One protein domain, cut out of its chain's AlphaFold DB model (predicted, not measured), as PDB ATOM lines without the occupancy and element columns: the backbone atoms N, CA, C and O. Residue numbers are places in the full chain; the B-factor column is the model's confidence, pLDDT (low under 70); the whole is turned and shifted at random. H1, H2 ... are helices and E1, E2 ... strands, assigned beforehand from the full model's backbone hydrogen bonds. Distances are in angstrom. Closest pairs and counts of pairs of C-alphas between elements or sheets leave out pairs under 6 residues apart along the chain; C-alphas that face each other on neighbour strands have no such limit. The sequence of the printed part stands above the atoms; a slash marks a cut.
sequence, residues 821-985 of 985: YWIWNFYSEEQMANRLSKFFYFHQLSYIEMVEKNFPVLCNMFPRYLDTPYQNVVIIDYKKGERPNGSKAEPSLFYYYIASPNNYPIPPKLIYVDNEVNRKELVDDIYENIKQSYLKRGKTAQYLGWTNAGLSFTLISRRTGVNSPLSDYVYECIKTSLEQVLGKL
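Overview. This is residues 821 to 985 of the 985 residues of an uncharacterized protein of Christensenellaceae bacterium (UniProt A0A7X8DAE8). A twisted sheet of four strands has the long helix H2 over one face, above E3 and E1, and H4 over the other face, along E2. H6 packs on H2 and crosses it at 42 degrees, away from the sheet. The printed part has 165 residues, with six named helices and four named strands in the order H1 H2 H3 E1 E2 E3 H4 E4 H5 H6; the class is mixed, helices and strands. The sheet is mixed, in the order E3 E1 E2 E4. The whole is compact, with a radius of gyration of the C-alphas of 16.8 A and spans of 53 by 37 by 29 A.

Arrangement. E1, residues 870 to 877, and E2, residues 892 to 899, form an antiparallel hairpin, with N 873 and O 896 2.8 A apart. E3, residues 909 to 913, is an edge strand parallel to E1, with N 911 and O 874 2.9 A apart. E4, residues 947 to 950, is the other edge strand, antiparallel to E2, with N 893 and O 949 2.8 A apart. H4, residues 919 to 935, is on the sheet at a height of 9.6 A and runs along E2, at 8 degrees on the local plane; the C-alphas of Ile 898 and Ile 930, their closest, are 5.0 A apart. E3, H4 and E4 form a split strand-helix-strand unit, two strands running the same way with E1 and E2 between them, and its crossover is right-handed. H2, residues 829 to 854, is on the opposite face at a height of 10.1 A, only just slantwise to the strands, at 31 degrees to E1 on the local plane. H6, residues 965 to 982, touches H2 with residues 966 to 974 alone, the same way at a steep tilt of 42 degrees; the C-alphas of Tyr 847 and Val 970, their closest, are 5.9 A apart. H5, residues 951 to 954, only grazes the sheet and only just touches H2, H6 and H1, residues 823 to 826, with 3 pairs of C-alphas within 8 A each. H3, residues 863 to 866, is close to but not clearly touching H2 and H6. Every O i to N i+4 pair is within hydrogen-bond range in H2, 11 of 13 in H4 and 13 of 14 in H6; H1, H3 and H5 are too short for such a pair.

Along the chain. H1 begins at C-alpha 823 (135.513, 139.805, 165.757). H2 measures 36.6 A, H6 25.4 A, H4 24.7 A, E2 23.5 A and E1 22.7 A. H6 ends at C-alpha 982 (168.342, 155.709, 173.235).

Size, cuts and confidence. The C-alphas farthest apart, of Val 857 and Pro 884, are 54.4 A apart. The printed part has no cut. The links E1 to E2 and H4 to E4 are long. The pLDDT is under 70 at residues 880 to 888, 914 to 921 and 958 to 962.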
ATOM      1  N   TYR A 821     128.844 136.757 168.870       73.38
ATOM      2  CA  TYR A 821     130.041 136.654 168.026       73.38
ATOM      3  C   TYR A 821     131.170 137.540 168.526       73.38
ATOM      4  O   TYR A 821     130.956 138.657 168.996       73.38
ATOM      5  N   TRP A 822     132.388 137.060 168.322       81.06
ATOM      6  CA  TRP A 822     133.610 137.832 168.457       81.06
ATOM      7  C   TRP A 822     134.133 138.240 167.078       81.06
ATOM      8  O   TRP A 822     133.782 137.648 166.061       81.06
ATOM      9  N   ILE A 823     135.014 139.240 167.023       83.56
ATOM     10  CA  ILE A 823     135.513 139.805 165.757       83.56
ATOM     11  C   ILE A 823     136.219 138.777 164.851       83.56
ATOM     12  O   ILE A 823     136.184 138.897 163.631       83.56
ATOM     13  N   TRP A 824     136.817 137.733 165.429       84.06
ATOM     14  CA  TRP A 824     137.435 136.645 164.668       84.06
ATOM     15  C   TRP A 824     136.417 135.664 164.070       84.06
ATOM     16  O   TRP A 824     136.770 134.922 163.165       84.06
ATOM     17  N   ASN A 825     135.152 135.659 164.506       84.88
ATOM     18  CA  ASN A 825     134.116 134.802 163.917       84.88
ATOM     19  C   ASN A 825     133.700 135.228 162.500       84.88
ATOM     20  O   ASN A 825     133.077 134.437 161.800       84.88
ATOM     21  N   PHE A 826     134.055 136.446 162.088       87.00
ATOM     22  CA  PHE A 826     133.806 136.975 160.747       87.00
ATOM     23  C   PHE A 826     134.846 136.513 159.709       87.00
ATOM     24  O   PHE A 826     134.783 136.930 158.556       87.00
ATOM     25  N   TYR A 827     135.815 135.682 160.103       89.81
ATOM     26  CA  TYR A 827     136.891 135.219 159.231       89.81
ATOM     27  C   TYR A 827     136.884 133.691 159.122       89.81
ATOM     28  O   TYR A 827     136.805 133.000 160.140       89.81
ATOM     29  N   SER A 828     136.997 133.147 157.909       89.62
ATOM     30  CA  SER A 828     137.301 131.724 157.699       89.62
ATOM     31  C   SER A 828     138.754 131.407 158.069       89.62
ATOM     32  O   SER A 828     139.597 132.302 158.112       89.62
ATOM     33  N   GLU A 829     139.087 130.132 158.318       88.06
ATOM     34  CA  GLU A 829     140.484 129.732 158.584       88.06
ATOM     35  C   GLU A 829     141.419 130.132 157.420       88.06
ATOM     36  O   GLU A 829     142.536 130.593 157.666       88.06
ATOM     37  N   GLU A 830     140.940 130.051 156.170       91.19
ATOM     38  CA  GLU A 830     141.665 130.471 154.961       91.19
ATOM     39  C   GLU A 830     141.879 131.991 154.920       91.19
ATOM     40  O   GLU A 830     143.005 132.461 154.726       91.19
ATOM     41  N   GLN A 831     140.830 132.775 155.182       92.81
ATOM     42  CA  GLN A 831     140.935 134.232 155.191       92.81
ATOM     43  C   GLN A 831     141.778 134.741 156.366       92.81
ATOM     44  O   GLN A 831     142.530 135.707 156.214       92.81
ATOM     45  N   MET A 832     141.730 134.068 157.522       90.69
ATOM     46  CA  MET A 832     142.645 134.324 158.637       90.69
ATOM     47  C   MET A 832     144.099 134.095 158.219       90.69
ATOM     48  O   MET A 832     144.942 134.957 158.466       90.69
ATOM     49  N   ALA A 833     144.403 132.970 157.564       91.81
ATOM     50  CA  ALA A 833     145.751 132.667 157.091       91.81
ATOM     51  C   ALA A 833     146.241 133.704 156.065       91.81
ATOM     52  O   ALA A 833     147.358 134.213 156.184       91.81
ATOM     53  N   ASN A 834     145.391 134.089 155.107       94.44
ATOM     54  CA  ASN A 834     145.684 135.141 154.130       94.44
ATOM     55  C   ASN A 834     145.966 136.488 154.817       94.44
ATOM     56  O   ASN A 834     146.964 137.156 154.527       94.44
ATOM     57  N   ARG A 835     145.133 136.863 155.794       93.75
ATOM     58  CA  ARG A 835     145.315 138.094 156.566       93.75
ATOM     59  C   ARG A 835     146.611 138.086 157.366       93.75
ATOM     60  O   ARG A 835     147.339 139.071 157.307       93.75
ATOM     61  N   LEU A 836     146.919 137.001 158.075       94.94
ATOM     62  CA  LEU A 836     148.174 136.855 158.819       94.94
ATOM     63  C   LEU A 836     149.381 136.948 157.883       94.94
ATOM     64  O   LEU A 836     150.330 137.675 158.176       94.94
ATOM     65  N   SER A 837     149.312 136.270 156.736       95.50
ATOM     66  CA  SER A 837     150.360 136.307 155.721       95.50
ATOM     67  C   SER A 837     150.662 137.735 155.263       95.50
ATOM     68  O   SER A 837     151.795 138.209 155.402       95.50
ATOM     69  N   LYS A 838     149.631 138.464 154.814       95.75
ATOM     70  CA  LYS A 838     149.771 139.862 154.390       95.75
ATOM     71  C   LYS A 838     150.171 140.789 155.535       95.75
ATOM     72  O   LYS A 838     151.014 141.647 155.323       95.75
ATOM     73  N   PHE A 839     149.638 140.607 156.743       96.25
ATOM     74  CA  PHE A 839     149.954 141.459 157.893       96.25
ATOM     75  C   PHE A 839     151.451 141.457 158.215       96.25
ATOM     76  O   PHE A 839     152.068 142.519 158.260       96.25
ATOM     77  N   PHE A 840     152.056 140.278 158.398       95.62
ATOM     78  CA  PHE A 840     153.482 140.186 158.729       95.62
ATOM     79  C   PHE A 840     154.381 140.614 157.567       95.62
ATOM     80  O   PHE A 840     155.424 141.230 157.805       95.62
ATOM     81  N   TYR A 841     153.973 140.320 156.330       95.44
ATOM     82  CA  TYR A 841     154.701 140.729 155.133       95.44
ATOM     83  C   TYR A 841     154.685 142.254 154.945       95.44
ATOM     84  O   TYR A 841     155.743 142.871 154.832       95.44
ATOM     85  N   PHE A 842     153.507 142.880 155.004       96.50
ATOM     86  CA  PHE A 842     153.359 144.334 154.910       96.50
ATOM     87  C   PHE A 842     154.065 145.033 156.065       96.50
ATOM     88  O   PHE A 842     154.779 145.997 155.829       96.50
ATOM     89  N   HIS A 843     153.971 144.508 157.292       95.19
ATOM     90  CA  HIS A 843     154.721 145.046 158.429       95.19
ATOM     91  C   HIS A 843     156.228 145.067 158.151       95.19
ATOM     92  O   HIS A 843     156.879 146.070 158.432       95.19
ATOM     93  N   GLN A 844     156.791 143.983 157.609       94.75
ATOM     94  CA  GLN A 844     158.223 143.919 157.328       94.75
ATOM     95  C   GLN A 844     158.632 144.966 156.287       94.75
ATOM     96  O   GLN A 844     159.613 145.676 156.502       94.75
ATOM     97  N   LEU A 845     157.875 145.079 155.193       95.56
ATOM     98  CA  LEU A 845     158.126 146.074 154.149       95.56
ATOM     99  C   LEU A 845     158.015 147.499 154.698       95.56
ATOM    100  O   LEU A 845     158.926 148.301 154.515       95.56
ATOM    101  N   SER A 846     156.943 147.785 155.437       97.06
ATOM    102  CA  SER A 846     156.713 149.079 156.070       97.06
ATOM    103  C   SER A 846     157.799 149.448 157.071       97.06
ATOM    104  O   SER A 846     158.253 150.587 157.068       97.06
ATOM    105  N   TYR A 847     158.227 148.510 157.918       96.44
ATOM    106  CA  TYR A 847     159.282 148.754 158.898       96.44
ATOM    107  C   TYR A 847     160.605 149.110 158.210       96.44
ATOM    108  O   TYR A 847     161.212 150.112 158.577       96.44
ATOM    109  N   ILE A 848     161.024 148.333 157.202       95.38
ATOM    110  CA  ILE A 848     162.268 148.582 156.455       95.38
ATOM    111  C   ILE A 848     162.208 149.953 155.773       95.38
ATOM    112  O   ILE A 848     163.060 150.799 156.038       95.38
ATOM    113  N   GLU A 849     161.158 150.210 154.986       96.06
ATOM    114  CA  GLU A 849     160.992 151.471 154.252       96.06
ATOM    115  C   GLU A 849     160.981 152.679 155.200       96.06
ATOM    116  O   GLU A 849     161.656 153.682 154.965       96.06
ATOM    117  N   MET A 850     160.228 152.600 156.300       97.69
ATOM    118  CA  MET A 850     160.127 153.709 157.245       97.69
ATOM    119  C   MET A 850     161.425 153.940 158.014       97.69
ATOM    120  O   MET A 850     161.763 155.097 158.267       97.69
ATOM    121  N   VAL A 851     162.159 152.889 158.383       97.06
ATOM    122  CA  VAL A 851     163.463 153.031 159.042       97.06
ATOM    123  C   VAL A 851     164.468 153.701 158.108       97.06
ATOM    124  O   VAL A 851     165.098 154.675 158.512       97.06
ATOM    125  N   GLU A 852     164.571 153.258 156.855       95.88
ATOM    126  CA  GLU A 852     165.480 153.851 155.862       95.88
ATOM    127  C   GLU A 852     165.139 155.319 155.579       95.88
ATOM    128  O   GLU A 852     166.019 156.176 155.527       95.88
ATOM    129  N   LYS A 853     163.845 155.623 155.440       96.00
ATOM    130  CA  LYS A 853     163.355 156.959 155.088       96.00
ATOM    131  C   LYS A 853     163.488 157.973 156.221       96.00
ATOM    132  O   LYS A 853     163.769 159.139 155.960       96.00
ATOM    133  N   ASN A 854     163.236 157.557 157.463       97.25
ATOM    134  CA  ASN A 854     163.195 158.470 158.610       97.25
ATOM    135  C   ASN A 854     164.494 158.461 159.431       97.25
ATOM    136  O   ASN A 854     164.800 159.461 160.079       97.25
ATOM    137  N   PHE A 855     165.257 157.362 159.408       96.75
ATOM    138  CA  PHE A 855     166.407 157.126 160.288       96.75
ATOM    139  C   PHE A 855     167.617 156.495 159.555       96.75
ATOM    140  O   PHE A 855     168.177 155.507 160.037       96.75
ATOM    141  N   PRO A 856     168.079 157.054 158.420       95.06
ATOM    142  CA  PRO A 856     169.097 156.441 157.558       95.06
ATOM    143  C   PRO A 856     170.463 156.254 158.234       95.06
ATOM    144  O   PRO A 856     171.226 155.375 157.849       95.06
ATOM    145  N   VAL A 857     170.793 157.069 159.240       93.06
ATOM    146  CA  VAL A 857     172.045 156.930 160.006       93.06
ATOM    147  C   VAL A 857     171.888 155.923 161.147       93.06
ATOM    148  O   VAL A 857     172.796 155.136 161.406       93.06
ATOM    149  N   LEU A 858     170.732 155.921 161.819       92.75
ATOM    150  CA  LEU A 858     170.465 155.055 162.973       92.75
ATOM    151  C   LEU A 858     170.088 153.624 162.593       92.75
ATOM    152  O   LEU A 858     170.190 152.744 163.442       92.75
ATOM    153  N   CYS A 859     169.666 153.361 161.355       92.00
ATOM    154  CA  CYS A 859     169.233 152.025 160.941       92.00
ATOM    155  C   CYS A 859     170.313 150.953 161.186       92.00
ATOM    156  O   CYS A 859     169.999 149.857 161.644       92.00
ATOM    157  N   ASN A 860     171.593 151.307 161.021       88.31
ATOM    158  CA  ASN A 860     172.742 150.436 161.304       88.31
ATOM    159  C   ASN A 860     172.942 150.120 162.797       88.31
ATOM    160  O   ASN A 860     173.794 149.309 163.141       88.31
ATOM    161  N   MET A 861     172.180 150.762 163.681       89.38
ATOM    162  CA  MET A 861     172.177 150.529 165.124       89.38
ATOM    163  C   MET A 861     170.908 149.804 165.590       89.38
ATOM    164  O   MET A 861     170.760 149.553 166.780       89.38
ATOM    165  N   PHE A 862     169.972 149.482 164.689       92.44
ATOM    166  CA  PHE A 862     168.727 148.794 165.031       92.44
ATOM    167  C   PHE A 862     168.878 147.279 164.818       92.44
ATOM    168  O   PHE A 862     168.892 146.839 163.666       92.44
ATOM    169  N   PRO A 863     168.908 146.450 165.885       90.38
ATOM    170  CA  PRO A 863     169.030 144.993 165.781       90.38
ATOM    171  C   PRO A 863     168.083 144.361 164.755       90.38
ATOM    172  O   PRO A 863     168.513 143.616 163.880       90.38
ATOM    173  N   ARG A 864     166.795 144.734 164.790       91.69
ATOM    174  CA  ARG A 864     165.788 144.209 163.855       91.69
ATOM    175  C   ARG A 864     166.069 144.588 162.397       91.69
ATOM    176  O   ARG A 864     165.735 143.811 161.510       91.69
ATOM    177  N   TYR A 865     166.630 145.769 162.138       93.75
ATOM    178  CA  TYR A 865     166.996 146.194 160.786       93.75
ATOM    179  C   TYR A 865     168.254 145.465 160.297       93.75
ATOM    180  O   TYR A 865     168.276 144.977 159.172       93.75
ATOM    181  N   LEU A 866     169.267 145.304 161.154       91.81
ATOM    182  CA  LEU A 866     170.481 144.535 160.843       91.81
ATOM    183  C   LEU A 866     170.190 143.059 160.521       91.81
ATOM    184  O   LEU A 866     170.878 142.439 159.708       91.81
ATOM    185  N   ASP A 867     169.130 142.520 161.117       91.81
ATOM    186  CA  ASP A 867     168.630 141.169 160.879       91.81
ATOM    187  C   ASP A 867     167.873 141.010 159.542       91.81
ATOM    188  O   ASP A 867     167.464 139.897 159.192       91.81
ATOM    189  N   THR A 868     167.693 142.083 158.765       90.00
ATOM    190  CA  THR A 868     167.004 142.029 157.468       90.00
ATOM    191  C   THR A 868     167.879 141.450 156.335       90.00
ATOM    192  O   THR A 868     169.115 141.518 156.366       90.00
ATOM    193  N   PRO A 869     167.252 140.854 155.298       89.56
ATOM    194  CA  PRO A 869     165.858 140.415 155.265       89.56
ATOM    195  C   PRO A 869     165.645 139.179 156.157       89.56
ATOM    196  O   PRO A 869     166.432 138.233 156.145       89.56
ATOM    197  N   TYR A 870     164.533 139.169 156.891       92.12
ATOM    198  CA  TYR A 870     164.099 138.043 157.718       92.12
ATOM    199  C   TYR A 870     162.793 137.436 157.190       92.12
ATOM    200  O   TYR A 870     162.100 138.047 156.382       92.12
ATOM    201  N   GLN A 871     162.457 136.227 157.626       93.44
ATOM    202  CA  GLN A 871     161.154 135.607 157.413       93.44
ATOM    203  C   GLN A 871     160.487 135.406 158.772       93.44
ATOM    204  O   GLN A 871     161.066 134.797 159.671       93.44
ATOM    205  N   ASN A 872     159.258 135.897 158.925       94.06
ATOM    206  CA  ASN A 872     158.466 135.622 160.123       94.06
ATOM    207  C   ASN A 872     157.988 134.162 160.109       94.06
ATOM    208  O   ASN A 872     157.528 133.662 159.084       94.06
ATOM    209  N   VAL A 873     158.055 133.488 161.248       94.38
ATOM    210  CA  VAL A 873     157.434 132.185 161.486       94.38
ATOM    211  C   VAL A 873     156.271 132.415 162.437       94.38
ATOM    212  O   VAL A 873     156.464 132.997 163.501       94.38
ATOM    213  N   VAL A 874     155.070 131.993 162.046       94.31
ATOM    214  CA  VAL A 874     153.836 132.199 162.812       94.31
ATOM    215  C   VAL A 874     153.185 130.846 163.049       94.31
ATOM    216  O   VAL A 874     152.709 130.200 162.118       94.31
ATOM    217  N   ILE A 875     153.177 130.420 164.303       90.44
ATOM    218  CA  ILE A 875     152.505 129.214 164.769       90.44
ATOM    219  C   ILE A 875     151.105 129.613 165.234       90.44
ATOM    220  O   ILE A 875     150.954 130.514 166.063       90.44
ATOM    221  N   ILE A 876     150.091 128.957 164.681       89.19
ATOM    222  CA  ILE A 876     148.678 129.272 164.862       89.19
ATOM    223  C   ILE A 876     148.016 128.115 165.604       89.19
ATOM    224  O   ILE A 876     147.978 126.989 165.108       89.19
ATOM    225  N   ASP A 877     147.461 128.428 166.770       86.69
ATOM    226  CA  ASP A 877     146.588 127.554 167.546       86.69
ATOM    227  C   ASP A 877     145.158 128.099 167.462       86.69
ATOM    228  O   ASP A 877     144.823 129.131 168.059       86.69
ATOM    229  N   TYR A 878     144.304 127.408 166.706       79.62
ATOM    230  CA  TYR A 878     142.897 127.780 166.544       79.62
ATOM    231  C   TYR A 878     142.047 127.493 167.788       79.62
ATOM    232  O   TYR A 878     140.894 127.921 167.829       79.62
ATOM    233  N   LYS A 879     142.590 126.785 168.792       74.62
ATOM    234  CA  LYS A 879     141.886 126.354 170.005       74.62
ATOM    235  C   LYS A 879     140.558 125.685 169.675       74.62
ATOM    236  O   LYS A 879     139.492 126.139 170.099       74.62
ATOM    237  N   LYS A 880     140.632 124.613 168.879       63.91
ATOM    238  CA  LYS A 880     139.480 123.811 168.452       63.91
ATOM    239  C   LYS A 880     138.890 123.067 169.663       63.91
ATOM    240  O   LYS A 880     139.184 121.907 169.905       63.91
ATOM    241  N   GLY A 881     138.075 123.770 170.448       57.81
ATOM    242  CA  GLY A 881     137.336 123.250 171.596       57.81
ATOM    243  C   GLY A 881     136.308 124.267 172.095       57.81
ATOM    244  O   GLY A 881     136.599 125.462 172.189       57.81
ATOM    245  N   GLU A 882     135.089 123.814 172.391       53.66
ATOM    246  CA  GLU A 882     134.071 124.655 173.026       53.66
ATOM    247  C   GLU A 882     134.467 124.929 174.479       53.66
ATOM    248  O   GLU A 882     134.755 124.013 175.252       53.66
ATOM    249  N   ARG A 883     134.485 126.204 174.879       57.59
ATOM    250  CA  ARG A 883     134.548 126.540 176.304       57.59
ATOM    251  C   ARG A 883     133.247 126.078 176.982       57.59
ATOM    252  O   ARG A 883     132.215 126.043 176.316       57.59
ATOM    253  N   PRO A 884     133.235 125.832 178.308       47.72
ATOM    254  CA  PRO A 884     132.039 125.388 179.047       47.72
ATOM    255  C   PRO A 884     130.796 126.281 178.881       47.72
ATOM    256  O   PRO A 884     129.691 125.885 179.225       47.72
ATOM    257  N   ASN A 885     130.981 127.503 178.379       49.72
ATOM    258  CA  ASN A 885     129.953 128.500 178.107       49.72
ATOM    259  C   ASN A 885     129.576 128.621 176.610       49.72
ATOM    260  O   ASN A 885     128.986 129.627 176.227       49.72
ATOM    261  N   GLY A 886     129.970 127.669 175.753       53.59
ATOM    262  CA  GLY A 886     129.664 127.657 174.314       53.59
ATOM    263  C   GLY A 886     130.453 128.664 173.462       53.59
ATOM    264  O   GLY A 886     130.236 128.761 172.258       53.59
ATOM    265  N   SER A 887     131.384 129.429 174.049       56.97
ATOM    266  CA  SER A 887     132.179 130.421 173.309       56.97
ATOM    267  C   SER A 887     133.435 129.811 172.669       56.97
ATOM    268  O   SER A 887     134.185 129.077 173.319       56.97
ATOM    269  N   LYS A 888     133.711 130.159 171.403       64.94
ATOM    270  CA  LYS A 888     135.003 129.866 170.753       64.94
ATOM    271  C   LYS A 888     136.086 130.785 171.320       64.94
ATOM    272  O   LYS A 888     135.908 132.003 171.367       64.94
ATOM    273  N   ALA A 889     137.207 130.210 171.750       74.75
ATOM    274  CA  ALA A 889     138.354 130.981 172.219       74.75
ATOM    275  C   ALA A 889     139.000 131.781 171.070       74.75
ATOM    276  O   ALA A 889     138.946 131.371 169.915       74.75
ATOM    277  N   GLU A 890     139.637 132.910 171.393       85.25
ATOM    278  CA  GLU A 890     140.465 133.643 170.429       85.25
ATOM    279  C   GLU A 890     141.642 132.761 169.958       85.25
ATOM    280  O   GLU A 890     142.368 132.234 170.822       85.25
ATOM    281  N   PRO A 891     141.871 132.632 168.632       86.81
ATOM    282  CA  PRO A 891     143.049 131.957 168.101       86.81
ATOM    283  C   PRO A 891     144.333 132.587 168.642       86.81
ATOM    284  O   PRO A 891     144.473 133.813 168.686       86.81
ATOM    285  N   SER A 892     145.267 131.751 169.086       87.31
ATOM    286  CA  SER A 892     146.552 132.188 169.637       87.31
ATOM    287  C   SER A 892     147.663 132.068 168.608       87.31
ATOM    288  O   SER A 892     147.703 131.133 167.814       87.31
ATOM    289  N   LEU A 893     148.557 133.046 168.635       89.94
ATOM    290  CA  LEU A 893     149.652 133.221 167.701       89.94
ATOM    291  C   LEU A 893     150.956 133.236 168.487       89.94
ATOM    292  O   LEU A 893     151.147 134.075 169.367       89.94
ATOM    293  N   PHE A 894     151.868 132.346 168.121       89.31
ATOM    294  CA  PHE A 894     153.251 132.372 168.577       89.31
ATOM    295  C   PHE A 894     154.129 132.698 167.382       89.31
ATOM    296  O   PHE A 894     154.120 131.963 166.399       89.31
ATOM    297  N   TYR A 895     154.870 133.800 167.435       92.44
ATOM    298  CA  TYR A 895     155.671 134.216 166.292       92.44
ATOM    299  C   TYR A 895     157.047 134.749 166.668       92.44
ATOM    300  O   TYR A 895     157.269 135.296 167.746       92.44
ATOM    301  N   TYR A 896     157.976 134.563 165.741       93.56
ATOM    302  CA  TYR A 896     159.372 134.992 165.791       93.56
ATOM    303  C   TYR A 896     159.871 135.165 164.352       93.56
ATOM    304  O   TYR A 896     159.125 134.902 163.406       93.56
ATOM    305  N   TYR A 897     161.110 135.606 164.149       93.19
ATOM    306  CA  TYR A 897     161.685 135.689 162.808       93.19
ATOM    307  C   TYR A 897     163.040 135.002 162.717       93.19
ATOM    308  O   TYR A 897     163.805 134.955 163.674       93.19
ATOM    309  N   ILE A 898     163.299 134.451 161.538       93.81
ATOM    310  CA  ILE A 898     164.526 133.752 161.167       93.81
ATOM    311  C   ILE A 898     165.146 134.439 159.952       93.81
ATOM    312  O   ILE A 898     164.473 135.206 159.262       93.81
ATOM    313  N   ALA A 899     166.407 134.147 159.644       93.06
ATOM    314  CA  ALA A 899     167.035 134.695 158.448       93.06
ATOM    315  C   ALA A 899     166.259 134.282 157.184       93.06
ATOM    316  O   ALA A 899     165.916 133.108 157.012       93.06
ATOM    317  N   SER A 900     165.987 135.240 156.289       91.19
ATOM    318  CA  SER A 900     165.261 134.950 155.050       91.19
ATOM    319  C   SER A 900     166.046 133.949 154.193       91.19
ATOM    320  O   SER A 900     167.277 134.037 154.093       91.19
ATOM    321  N   PRO A 901     165.369 132.999 153.522       86.12
ATOM    322  CA  PRO A 901     166.007 132.148 152.538       86.12
ATOM    323  C   PRO A 901     166.490 132.932 151.296       86.12
ATOM    324  O   PRO A 901     167.319 132.430 150.534       86.12
ATOM    325  N   ASN A 902     166.003 134.160 151.106       85.69
ATOM    326  CA  ASN A 902     166.266 134.999 149.944       85.69
ATOM    327  C   ASN A 902     166.871 136.347 150.357       85.69
ATOM    328  O   ASN A 902     166.727 136.787 151.494       85.69
ATOM    329  N   ASN A 903     167.474 137.056 149.401       85.38
ATOM    330  CA  ASN A 903     167.991 138.416 149.612       85.38
ATOM    331  C   ASN A 903     166.893 139.499 149.557       85.38
ATOM    332  O   ASN A 903     167.200 140.679 149.434       85.38
ATOM    333  N   TYR A 904     165.623 139.109 149.641       86.12
ATOM    334  CA  TYR A 904     164.468 140.002 149.659       86.12
ATOM    335  C   TYR A 904     163.455 139.549 150.729       86.12
ATOM    336  O   TYR A 904     163.464 138.369 151.111       86.12
ATOM    337  N   PRO A 905     162.607 140.464 151.245       87.88
ATOM    338  CA  PRO A 905     161.511 140.127 152.154       87.88
ATOM    339  C   PRO A 905     160.568 139.101 151.529       87.88
ATOM    340  O   PRO A 905     160.229 139.212 150.352       87.88
ATOM    341  N   ILE A 906     160.120 138.119 152.308       91.31
ATOM    342  CA  ILE A 906     159.170 137.103 151.843       91.31
ATOM    343  C   ILE A 906     158.013 136.924 152.832       91.31
ATOM    344  O   ILE A 906     158.165 137.255 154.011       91.31
ATOM    345  N   PRO A 907     156.867 136.382 152.381       92.69
ATOM    346  CA  PRO A 907     155.743 136.084 153.261       92.69
ATOM    347  C   PRO A 907     156.121 135.171 154.440       92.69
ATOM    348  O   PRO A 907     157.063 134.367 154.341       92.69
ATOM    349  N   PRO A 908     155.391 135.266 155.566       94.88
ATOM    350  CA  PRO A 908     155.664 134.446 156.733       94.88
ATOM    351  C   PRO A 908     155.449 132.957 156.446       94.88
ATOM    352  O   PRO A 908     154.603 132.565 155.643       94.88
ATOM    353  N   LYS A 909     156.171 132.112 157.181       94.44
ATOM    354  CA  LYS A 909     155.884 130.682 157.266       94.44
ATOM    355  C   LYS A 909     154.792 130.458 158.313       94.44
ATOM    356  O   LYS A 909     155.039 130.666 159.500       94.44
ATOM    357  N   LEU A 910     153.613 130.020 157.878       93.69
ATOM    358  CA  LEU A 910     152.507 129.662 158.769       93.69
ATOM    359  C   LEU A 910     152.603 128.181 159.165       93.69
ATOM    360  O   LEU A 910     152.831 127.324 158.311       93.69
ATOM    361  N   ILE A 911     152.455 127.887 160.455       90.19
ATOM    362  CA  ILE A 911     152.473 126.532 161.022       90.19
ATOM    363  C   ILE A 911     151.202 126.360 161.851       90.19
ATOM    364  O   ILE A 911     150.911 127.199 162.695       90.19
ATOM    365  N   TYR A 912     150.459 125.280 161.633       87.31
ATOM    366  CA  TYR A 912     149.197 125.016 162.325       87.31
ATOM    367  C   TYR A 912     149.385 123.919 163.370       87.31
ATOM    368  O   TYR A 912     150.037 122.911 163.089       87.31
ATOM    369  N   VAL A 913     148.829 124.119 164.564       83.25
ATOM    370  CA  VAL A 913     148.874 123.150 165.667       83.25
ATOM    371  C   VAL A 913     147.474 122.927 166.235       83.25
ATOM    372  O   VAL A 913     146.707 123.874 166.388       83.25
ATOM    373  N   ASP A 914     147.150 121.668 166.547       64.50
ATOM    374  CA  ASP A 914     145.803 121.261 166.976       64.50
ATOM    375  C   ASP A 914     145.639 121.123 168.507       64.50
ATOM    376  O   ASP A 914     144.525 120.892 168.965       64.50
ATOM    377  N   ASN A 915     146.698 121.282 169.316       60.56
ATOM    378  CA  ASN A 915     146.661 121.104 170.781       60.56
ATOM    379  C   ASN A 915     147.550 122.114 171.531       60.56
ATOM    380  O   ASN A 915     148.471 122.681 170.944       60.56
ATOM    381  N   GLU A 916     147.307 122.288 172.844       59.91
ATOM    382  CA  GLU A 916     148.126 123.127 173.734       59.91
ATOM    383  C   GLU A 916     149.609 122.731 173.645       59.91
ATOM    384  O   GLU A 916     150.049 121.726 174.202       59.91
ATOM    385  N   VAL A 917     150.393 123.531 172.919       58.59
ATOM    386  CA  VAL A 917     151.827 123.297 172.734       58.59
ATOM    387  C   VAL A 917     152.539 123.379 174.085       58.59
ATOM    388  O   VAL A 917     152.361 124.356 174.822       58.59
ATOM    389  N   ASN A 918     153.376 122.382 174.402       63.47
ATOM    390  CA  ASN A 918     154.245 122.418 175.577       63.47
ATOM    391  C   ASN A 918     155.206 123.613 175.463       63.47
ATOM    392  O   ASN A 918     156.177 123.604 174.708       63.47
ATOM    393  N   ARG A 919     154.895 124.687 176.196       63.09
ATOM    394  CA  ARG A 919     155.496 126.012 175.983       63.09
ATOM    395  C   ARG A 919     156.978 126.080 176.335       63.09
ATOM    396  O   ARG A 919     157.651 126.967 175.830       63.09
ATOM    397  N   LYS A 920     157.479 125.209 177.218       61.28
ATOM    398  CA  LYS A 920     158.894 125.226 177.619       61.28
ATOM    399  C   LYS A 920     159.798 124.646 176.534       61.28
ATOM    400  O   LYS A 920     160.747 125.311 176.147       61.28
ATOM    401  N   GLU A 921     159.457 123.471 176.012       61.75
ATOM    402  CA  GLU A 921     160.231 122.802 174.955       61.75
ATOM    403  C   GLU A 921     160.253 123.638 173.664       61.75
ATOM    404  O   GLU A 921     161.299 123.801 173.048       61.75
ATOM    405  N   LEU A 922     159.132 124.289 173.328       71.75
ATOM    406  CA  LEU A 922     159.042 125.163 172.155       71.75
ATOM    407  C   LEU A 922     160.000 126.372 172.211       71.75
ATOM    408  O   LEU A 922     160.486 126.816 171.176       71.75
ATOM    409  N   VAL A 923     160.245 126.951 173.392       72.62
ATOM    410  CA  VAL A 923     161.026 128.197 173.516       72.62
ATOM    411  C   VAL A 923     162.515 127.961 173.275       72.62
ATOM    412  O   VAL A 923     163.142 128.752 172.566       72.62
ATOM    413  N   ASP A 924     163.066 126.878 173.819       73.69
ATOM    414  CA  ASP A 924     164.475 126.532 173.619       73.69
ATOM    415  C   ASP A 924     164.744 126.202 172.140       73.69
ATOM    416  O   ASP A 924     165.700 126.718 171.549       73.69
ATOM    417  N   ASP A 925     163.821 125.476 171.501       83.38
ATOM    418  CA  ASP A 925     163.864 125.182 170.067       83.38
ATOM    419  C   ASP A 925     163.799 126.451 169.197       83.38
ATOM    420  O   ASP A 925     164.466 126.533 168.163       83.38
ATOM    421  N   ILE A 926     163.031 127.473 169.601       87.62
ATOM    422  CA  ILE A 926     162.943 128.749 168.871       87.62
ATOM    423  C   ILE A 926     164.286 129.479 168.885       87.62
ATOM    424  O   ILE A 926     164.747 129.916 167.828       87.62
ATOM    425  N   TYR A 927     164.922 129.630 170.050       89.56
ATOM    426  CA  TYR A 927     166.190 130.357 170.137       89.56
ATOM    427  C   TYR A 927     167.284 129.695 169.303       89.56
ATOM    428  O   TYR A 927     168.032 130.391 168.609       89.56
ATOM    429  N   GLU A 928     167.351 128.364 169.332       88.69
ATOM    430  CA  GLU A 928     168.304 127.616 168.521       88.69
ATOM    431  C   GLU A 928     167.979 127.743 167.027       88.69
ATOM    432  O   GLU A 928     168.867 128.010 166.220       88.69
ATOM    433  N   ASN A 929     166.700 127.672 166.648       91.44
ATOM    434  CA  ASN A 929     166.266 127.871 165.266       91.44
ATOM    435  C   ASN A 929     166.665 129.255 164.726       91.44
ATOM    436  O   ASN A 929     167.240 129.344 163.637       91.44
ATOM    437  N   ILE A 930     166.450 130.329 165.500       93.19
ATOM    438  CA  ILE A 930     166.876 131.684 165.119       93.19
ATOM    439  C   ILE A 930     168.389 131.699 164.880       93.19
ATOM    440  O   ILE A 930     168.822 132.024 163.772       93.19
ATOM    441  N   LYS A 931     169.194 131.276 165.862       92.31
ATOM    442  CA  LYS A 931     170.663 131.270 165.750       92.31
ATOM    443  C   LYS A 931     171.147 130.473 164.539       92.31
ATOM    444  O   LYS A 931     171.921 130.993 163.737       92.31
ATOM    445  N   GLN A 932     170.649 129.251 164.362       93.44
ATOM    446  CA  GLN A 932     171.033 128.377 163.255       93.44
ATOM    447  C   GLN A 932     170.626 128.948 161.892       93.44
ATOM    448  O   GLN A 932     171.358 128.790 160.915       93.44
ATOM    449  N   SER A 933     169.481 129.632 161.798       94.44
ATOM    450  CA  SER A 933     169.041 130.254 160.545       94.44
ATOM    451  C   SER A 933     169.994 131.358 160.069       94.44
ATOM    452  O   SER A 933     170.358 131.380 158.892       94.44
ATOM    453  N   TYR A 934     170.455 132.222 160.980       93.38
ATOM    454  CA  TYR A 934     171.421 133.281 160.677       93.38
ATOM    455  C   TYR A 934     172.823 132.715 160.450       93.38
ATOM    456  O   TYR A 934     173.494 133.119 159.498       93.38
ATOM    457  N   LEU A 935     173.231 131.705 161.226       92.94
ATOM    458  CA  LEU A 935     174.526 131.046 161.054       92.94
ATOM    459  C   LEU A 935     174.661 130.404 159.664       92.94
ATOM    460  O   LEU A 935     175.690 130.562 159.011       92.94
ATOM    461  N   LYS A 936     173.593 129.775 159.148       92.62
ATOM    462  CA  LYS A 936     173.531 129.249 157.766       92.62
ATOM    463  C   LYS A 936     173.720 130.324 156.690       92.62
ATOM    464  O   LYS A 936     174.037 129.996 155.550       92.62
ATOM    465  N   ARG A 937     173.523 131.599 157.035       88.75
ATOM    466  CA  ARG A 937     173.749 132.769 156.173       88.75
ATOM    467  C   ARG A 937     175.101 133.441 156.414       88.75
ATOM    468  O   ARG A 937     175.349 134.485 155.822       88.75
ATOM    469  N   GLY A 938     175.950 132.882 157.280       87.56
ATOM    470  CA  GLY A 938     177.207 133.510 157.688       87.56
ATOM    471  C   GLY A 938     177.001 134.798 158.490       87.56
ATOM    472  O   GLY A 938     177.864 135.671 158.469       87.56
ATOM    473  N   LYS A 939     175.849 134.945 159.156       88.12
ATOM    474  CA  LYS A 939     175.497 136.100 159.989       88.12
ATOM    475  C   LYS A 939     175.275 135.667 161.439       88.12
ATOM    476  O   LYS A 939     174.919 134.522 161.708       88.12
ATOM    477  N   THR A 940     175.404 136.612 162.362       88.38
ATOM    478  CA  THR A 940     174.973 136.446 163.756       88.38
ATOM    479  C   THR A 940     173.655 137.185 163.944       88.38
ATOM    480  O   THR A 940     173.572 138.361 163.587       88.38
ATOM    481  N   ALA A 941     172.646 136.503 164.490       88.94
ATOM    482  CA  ALA A 941     171.364 137.118 164.826       88.94
ATOM    483  C   ALA A 941     171.574 138.242 165.848       88.94
ATOM    484  O   ALA A 941     172.193 138.015 166.891       88.94
ATOM    485  N   GLN A 942     171.065 139.435 165.554       88.88
ATOM    486  CA  GLN A 942     171.164 140.597 166.438       88.88
ATOM    487  C   GLN A 942     170.036 140.625 167.472       88.88
ATOM    488  O   GLN A 942     170.186 141.202 168.547       88.88
ATOM    489  N   TYR A 943     168.908 139.982 167.175       84.19
ATOM    490  CA  TYR A 943     167.770 139.887 168.075       84.19
ATOM    491  C   TYR A 943     167.335 138.437 168.294       84.19
ATOM    492  O   TYR A 943     167.113 137.666 167.364       84.19
ATOM    493  N   LEU A 944     167.150 138.083 169.566       85.75
ATOM    494  CA  LEU A 944     166.649 136.783 169.996       85.75
ATOM    495  C   LEU A 944     165.363 137.003 170.784       85.75
ATOM    496  O   LEU A 944     165.390 137.385 171.954       85.75
ATOM    497  N   GLY A 945     164.221 136.765 170.149       85.94
ATOM    498  CA  GLY A 945     162.936 136.970 170.796       85.94
ATOM    499  C   GLY A 945     161.784 136.336 170.039       85.94
ATOM    500  O   GLY A 945     161.863 136.062 168.843       85.94
ATOM    501  N   TRP A 946     160.702 136.123 170.771       89.31
ATOM    502  CA  TRP A 946     159.440 135.604 170.269       89.31
ATOM    503  C   TRP A 946     158.294 136.357 170.946       89.31
ATOM    504  O   TRP A 946     158.485 137.064 171.938       89.31
ATOM    505  N   THR A 947     157.094 136.255 170.394       90.31
ATOM    506  CA  THR A 947     155.909 136.930 170.923       90.31
ATOM    507  C   THR A 947     154.715 135.989 170.917       90.31
ATOM    508  O   THR A 947     154.517 135.227 169.973       90.31
ATOM    509  N   ASN A 948     153.919 136.061 171.986       88.38
ATOM    510  CA  ASN A 948     152.597 135.451 172.070       88.38
ATOM    511  C   ASN A 948     151.537 136.545 171.958       88.38
ATOM    512  O   ASN A 948     151.567 137.512 172.725       88.38
ATOM    513  N   ALA A 949     150.595 136.388 171.040       89.50
ATOM    514  CA  ALA A 949     149.483 137.309 170.868       89.50
ATOM    515  C   ALA A 949     148.209 136.561 170.454       89.50
ATOM    516  O   ALA A 949     148.262 135.453 169.938       89.50
ATOM    517  N   GLY A 950     147.048 137.174 170.665       88.75
ATOM    518  CA  GLY A 950     145.787 136.692 170.095       88.75
ATOM    519  C   GLY A 950     145.517 137.339 168.738       88.75
ATOM    520  O   GLY A 950     145.940 138.475 168.522       88.75
ATOM    521  N   LEU A 951     144.811 136.657 167.832       88.88
ATOM    522  CA  LEU A 951     144.525 137.131 166.467       88.88
ATOM    523  C   LEU A 951     144.016 138.581 166.389       88.88
ATOM    524  O   LEU A 951     144.308 139.279 165.413       88.88
ATOM    525  N   SER A 952     143.306 139.065 167.414       87.88
ATOM    526  CA  SER A 952     142.694 140.392 167.435       87.88
ATOM    527  C   SER A 952     143.686 141.528 167.180       87.88
ATOM    528  O   SER A 952     143.267 142.568 166.681       87.88
ATOM    529  N   PHE A 953     144.976 141.369 167.514       88.25
ATOM    530  CA  PHE A 953     145.975 142.431 167.309       88.25
ATOM    531  C   PHE A 953     146.192 142.750 165.823       88.25
ATOM    532  O   PHE A 953     146.585 143.860 165.483       88.25
ATOM    533  N   THR A 954     145.894 141.790 164.944       90.19
ATOM    534  CA  THR A 954     145.927 141.982 163.490       90.19
ATOM    535  C   THR A 954     144.601 142.492 162.939       90.19
ATOM    536  O   THR A 954     144.549 142.883 161.778       90.19
ATOM    537  N   LEU A 955     143.521 142.470 163.731       87.12
ATOM    538  CA  LEU A 955     142.165 142.833 163.310       87.12
ATOM    539  C   LEU A 955     141.805 144.266 163.704       87.12
ATOM    540  O   LEU A 955     141.192 144.964 162.905       87.12
ATOM    541  N   ILE A 956     142.190 144.692 164.911       83.44
ATOM    542  CA  ILE A 956     141.836 145.989 165.502       83.44
ATOM    543  C   ILE A 956     143.009 146.608 166.262       83.44
ATOM    544  O   ILE A 956     143.813 145.910 166.883       83.44
ATOM    545  N   SER A 957     143.056 147.941 166.284       76.06
ATOM    546  CA  SER A 957     143.921 148.677 167.209       76.06
ATOM    547  C   SER A 957     143.447 148.487 168.650       76.06
ATOM    548  O   SER A 957     142.268 148.654 168.957       76.06
ATOM    549  N   ARG A 958     144.388 148.225 169.562       63.62
ATOM    550  CA  ARG A 958     144.140 148.227 171.014       63.62
ATOM    551  C   ARG A 958     144.393 149.593 171.675       63.62
ATOM    552  O   ARG A 958     144.238 149.696 172.887       63.62
ATOM    553  N   ARG A 959     144.827 150.618 170.925       55.84
ATOM    554  CA  ARG A 959     145.382 151.870 171.486       55.84
ATOM    555  C   ARG A 959     144.621 153.140 171.140       55.84
ATOM    556  O   ARG A 959     144.570 154.038 171.970       55.84
ATOM    557  N   THR A 960     144.078 153.245 169.932       50.62
ATOM    558  CA  THR A 960     143.645 154.546 169.390       50.62
ATOM    559  C   THR A 960     142.139 154.651 169.170       50.62
ATOM    560  O   THR A 960     141.653 155.723 168.828       50.62
ATOM    561  N   GLY A 961     141.382 153.557 169.333       50.94
ATOM    562  CA  GLY A 961     139.970 153.500 168.922       50.94
ATOM    563  C   GLY A 961     139.770 153.631 167.401       50.94
ATOM    564  O   GLY A 961     138.639 153.682 166.927       50.94
ATOM    565  N   VAL A 962     140.863 153.674 166.630       59.38
ATOM    566  CA  VAL A 962     140.917 153.812 165.174       59.38
ATOM    567  C   VAL A 962     141.346 152.461 164.597       59.38
ATOM    568  O   VAL A 962     142.313 151.867 165.058       59.38
ATOM    569  N   ASN A 963     140.630 151.943 163.596       71.12
ATOM    570  CA  ASN A 963     140.914 150.641 162.981       71.12
ATOM    571  C   ASN A 963     142.209 150.638 162.126       71.12
ATOM    572  O   ASN A 963     142.134 150.635 160.901       71.12
ATOM    573  N   SER A 964     143.390 150.723 162.757       86.75
ATOM    574  CA  SER A 964     144.710 150.752 162.089       86.75
ATOM    575  C   SER A 964     145.743 149.803 162.739       86.75
ATOM    576  O   SER A 964     146.750 150.269 163.292       86.75
ATOM    577  N   PRO A 965     145.475 148.481 162.783       91.12
ATOM    578  CA  PRO A 965     146.339 147.508 163.455       91.12
ATOM    579  C   PRO A 965     147.759 147.421 162.870       91.12
ATOM    580  O   PRO A 965     148.709 147.225 163.632       91.12
ATOM    581  N   LEU A 966     147.937 147.578 161.552       94.31
ATOM    582  CA  LEU A 966     149.255 147.500 160.917       94.31
ATOM    583  C   LEU A 966     150.120 148.703 161.301       94.31
ATOM    584  O   LEU A 966     151.257 148.528 161.741       94.31
ATOM    585  N   SER A 967     149.565 149.911 161.187       93.12
ATOM    586  CA  SER A 967     150.226 151.154 161.584       93.12
ATOM    587  C   SER A 967     150.674 151.102 163.043       93.12
ATOM    588  O   SER A 967     151.845 151.334 163.331       93.12
ATOM    589  N   ASP A 968     149.792 150.717 163.969       91.88
ATOM    590  CA  ASP A 968     150.149 150.611 165.389       91.88
ATOM    591  C   ASP A 968     151.316 149.649 165.624       91.88
ATOM    592  O   ASP A 968     152.239 149.962 166.375       91.88
ATOM    593  N   TYR A 969     151.298 148.492 164.962       92.94
ATOM    594  CA  TYR A 969     152.343 147.492 165.125       92.94
ATOM    595  C   TYR A 969     153.696 147.952 164.556       92.94
ATOM    596  O   TYR A 969     154.732 147.738 165.188       92.94
ATOM    597  N   VAL A 970     153.701 148.635 163.404       95.75
ATOM    598  CA  VAL A 970     154.925 149.195 162.804       95.75
ATOM    599  C   VAL A 970     155.516 150.303 163.679       95.75
ATOM    600  O   VAL A 970     156.713 150.263 163.969       95.75
ATOM    601  N   TYR A 971     154.700 151.249 164.158       95.62
ATOM    602  CA  TYR A 971     155.173 152.313 165.054       95.62
ATOM    603  C   TYR A 971     155.704 151.759 166.376       95.62
ATOM    604  O   TYR A 971     156.721 152.249 166.861       95.62
ATOM    605  N   GLU A 972     155.093 150.708 166.931       93.62
ATOM    606  CA  GLU A 972     155.642 150.045 168.117       93.62
ATOM    607  C   GLU A 972     156.994 149.390 167.856       93.62
ATOM    608  O   GLU A 972     157.898 149.518 168.676       93.62
ATOM    609  N   CYS A 973     157.178 148.744 166.705       93.81
ATOM    610  CA  CYS A 973     158.473 148.160 166.361       93.81
ATOM    611  C   CYS A 973     159.551 149.238 166.165       93.81
ATOM    612  O   CYS A 973     160.674 149.062 166.637       93.81
ATOM    613  N   ILE A 974     159.216 150.366 165.526       96.81
ATOM    614  CA  ILE A 974     160.116 151.525 165.399       96.81
ATOM    615  C   ILE A 974     160.446 152.099 166.780       96.81
ATOM    616  O   ILE A 974     161.611 152.363 167.069       96.81
ATOM    617  N   LYS A 975     159.443 152.238 167.656       96.38
ATOM    618  CA  LYS A 975     159.630 152.685 169.037       96.38
ATOM    619  C   LYS A 975     160.618 151.782 169.776       96.38
ATOM    620  O   LYS A 975     161.571 152.291 170.351       96.38
ATOM    621  N   THR A 976     160.437 150.463 169.713       94.38
ATOM    622  CA  THR A 976     161.360 149.503 170.336       94.38
ATOM    623  C   THR A 976     162.776 149.628 169.770       94.38
ATOM    624  O   THR A 976     163.735 149.576 170.532       94.38
ATOM    625  N   SER A 977     162.937 149.836 168.460       94.94
ATOM    626  CA  SER A 977     164.259 150.059 167.855       94.94
ATOM    627  C   SER A 977     164.923 151.355 168.324       94.94
ATOM    628  O   SER A 977     166.116 151.361 168.615       94.94
ATOM    629  N   LEU A 978     164.158 152.437 168.474       95.88
ATOM    630  CA  LEU A 978     164.658 153.685 169.053       95.88
ATOM    631  C   LEU A 978     165.027 153.508 170.532       95.88
ATOM    632  O   LEU A 978     166.071 153.997 170.954       95.88
ATOM    633  N   GLU A 979     164.225 152.770 171.306       94.44
ATOM    634  CA  GLU A 979     164.505 152.460 172.715       94.44
ATOM    635  C   GLU A 979     165.756 151.586 172.898       94.44
ATOM    636  O   GLU A 979     166.434 151.706 173.916       94.44
ATOM    637  N   GLN A 980     166.109 150.746 171.921       90.44
ATOM    638  CA  GLN A 980     167.353 149.963 171.944       90.44
ATOM    639  C   GLN A 980     168.605 150.845 171.825       90.44
ATOM    640  O   GLN A 980     169.637 150.507 172.399       90.44
ATOM    641  N   VAL A 981     168.513 151.981 171.126       91.31
ATOM    642  CA  VAL A 981     169.632 152.926 170.961       91.31
ATOM    643  C   VAL A 981     169.634 153.987 172.055       91.31
ATOM    644  O   VAL A 981     170.672 154.297 172.631       91.31
ATOM    645  N   LEU A 982     168.468 154.569 172.334       91.44
ATOM    646  CA  LEU A 982     168.342 155.709 173.235       91.44
ATOM    647  C   LEU A 982     168.100 155.290 174.691       91.44
ATOM    648  O   LEU A 982     168.205 156.116 175.597       91.44
ATOM    649  N   GLY A 983     167.742 154.034 174.951       87.44
ATOM    650  CA  GLY A 983     167.053 153.631 176.174       87.44
ATOM    651  C   GLY A 983     165.579 154.048 176.149       87.44
ATOM    652  O   GLY A 983     165.107 154.670 175.200       87.44
ATOM    653  N   LYS A 984     164.847 153.746 177.225       87.50
ATOM    654  CA  LYS A 984     163.398 153.998 177.342       87.50
ATOM    655  C   LYS A 984     162.996 155.435 176.952       87.50
ATOM    656  O   LYS A 984     163.693 156.384 177.343       87.50
ATOM    657  N   LEU A 985     161.889 155.546 176.203       87.81
ATOM    658  CA  LEU A 985     161.234 156.785 175.745       87.81
ATOM    659  C   LEU A 985     160.060 157.205 176.643       87.81
ATOM    660  O   LEU A 985     159.364 156.333 177.215       87.81
TER     661      LEU A 985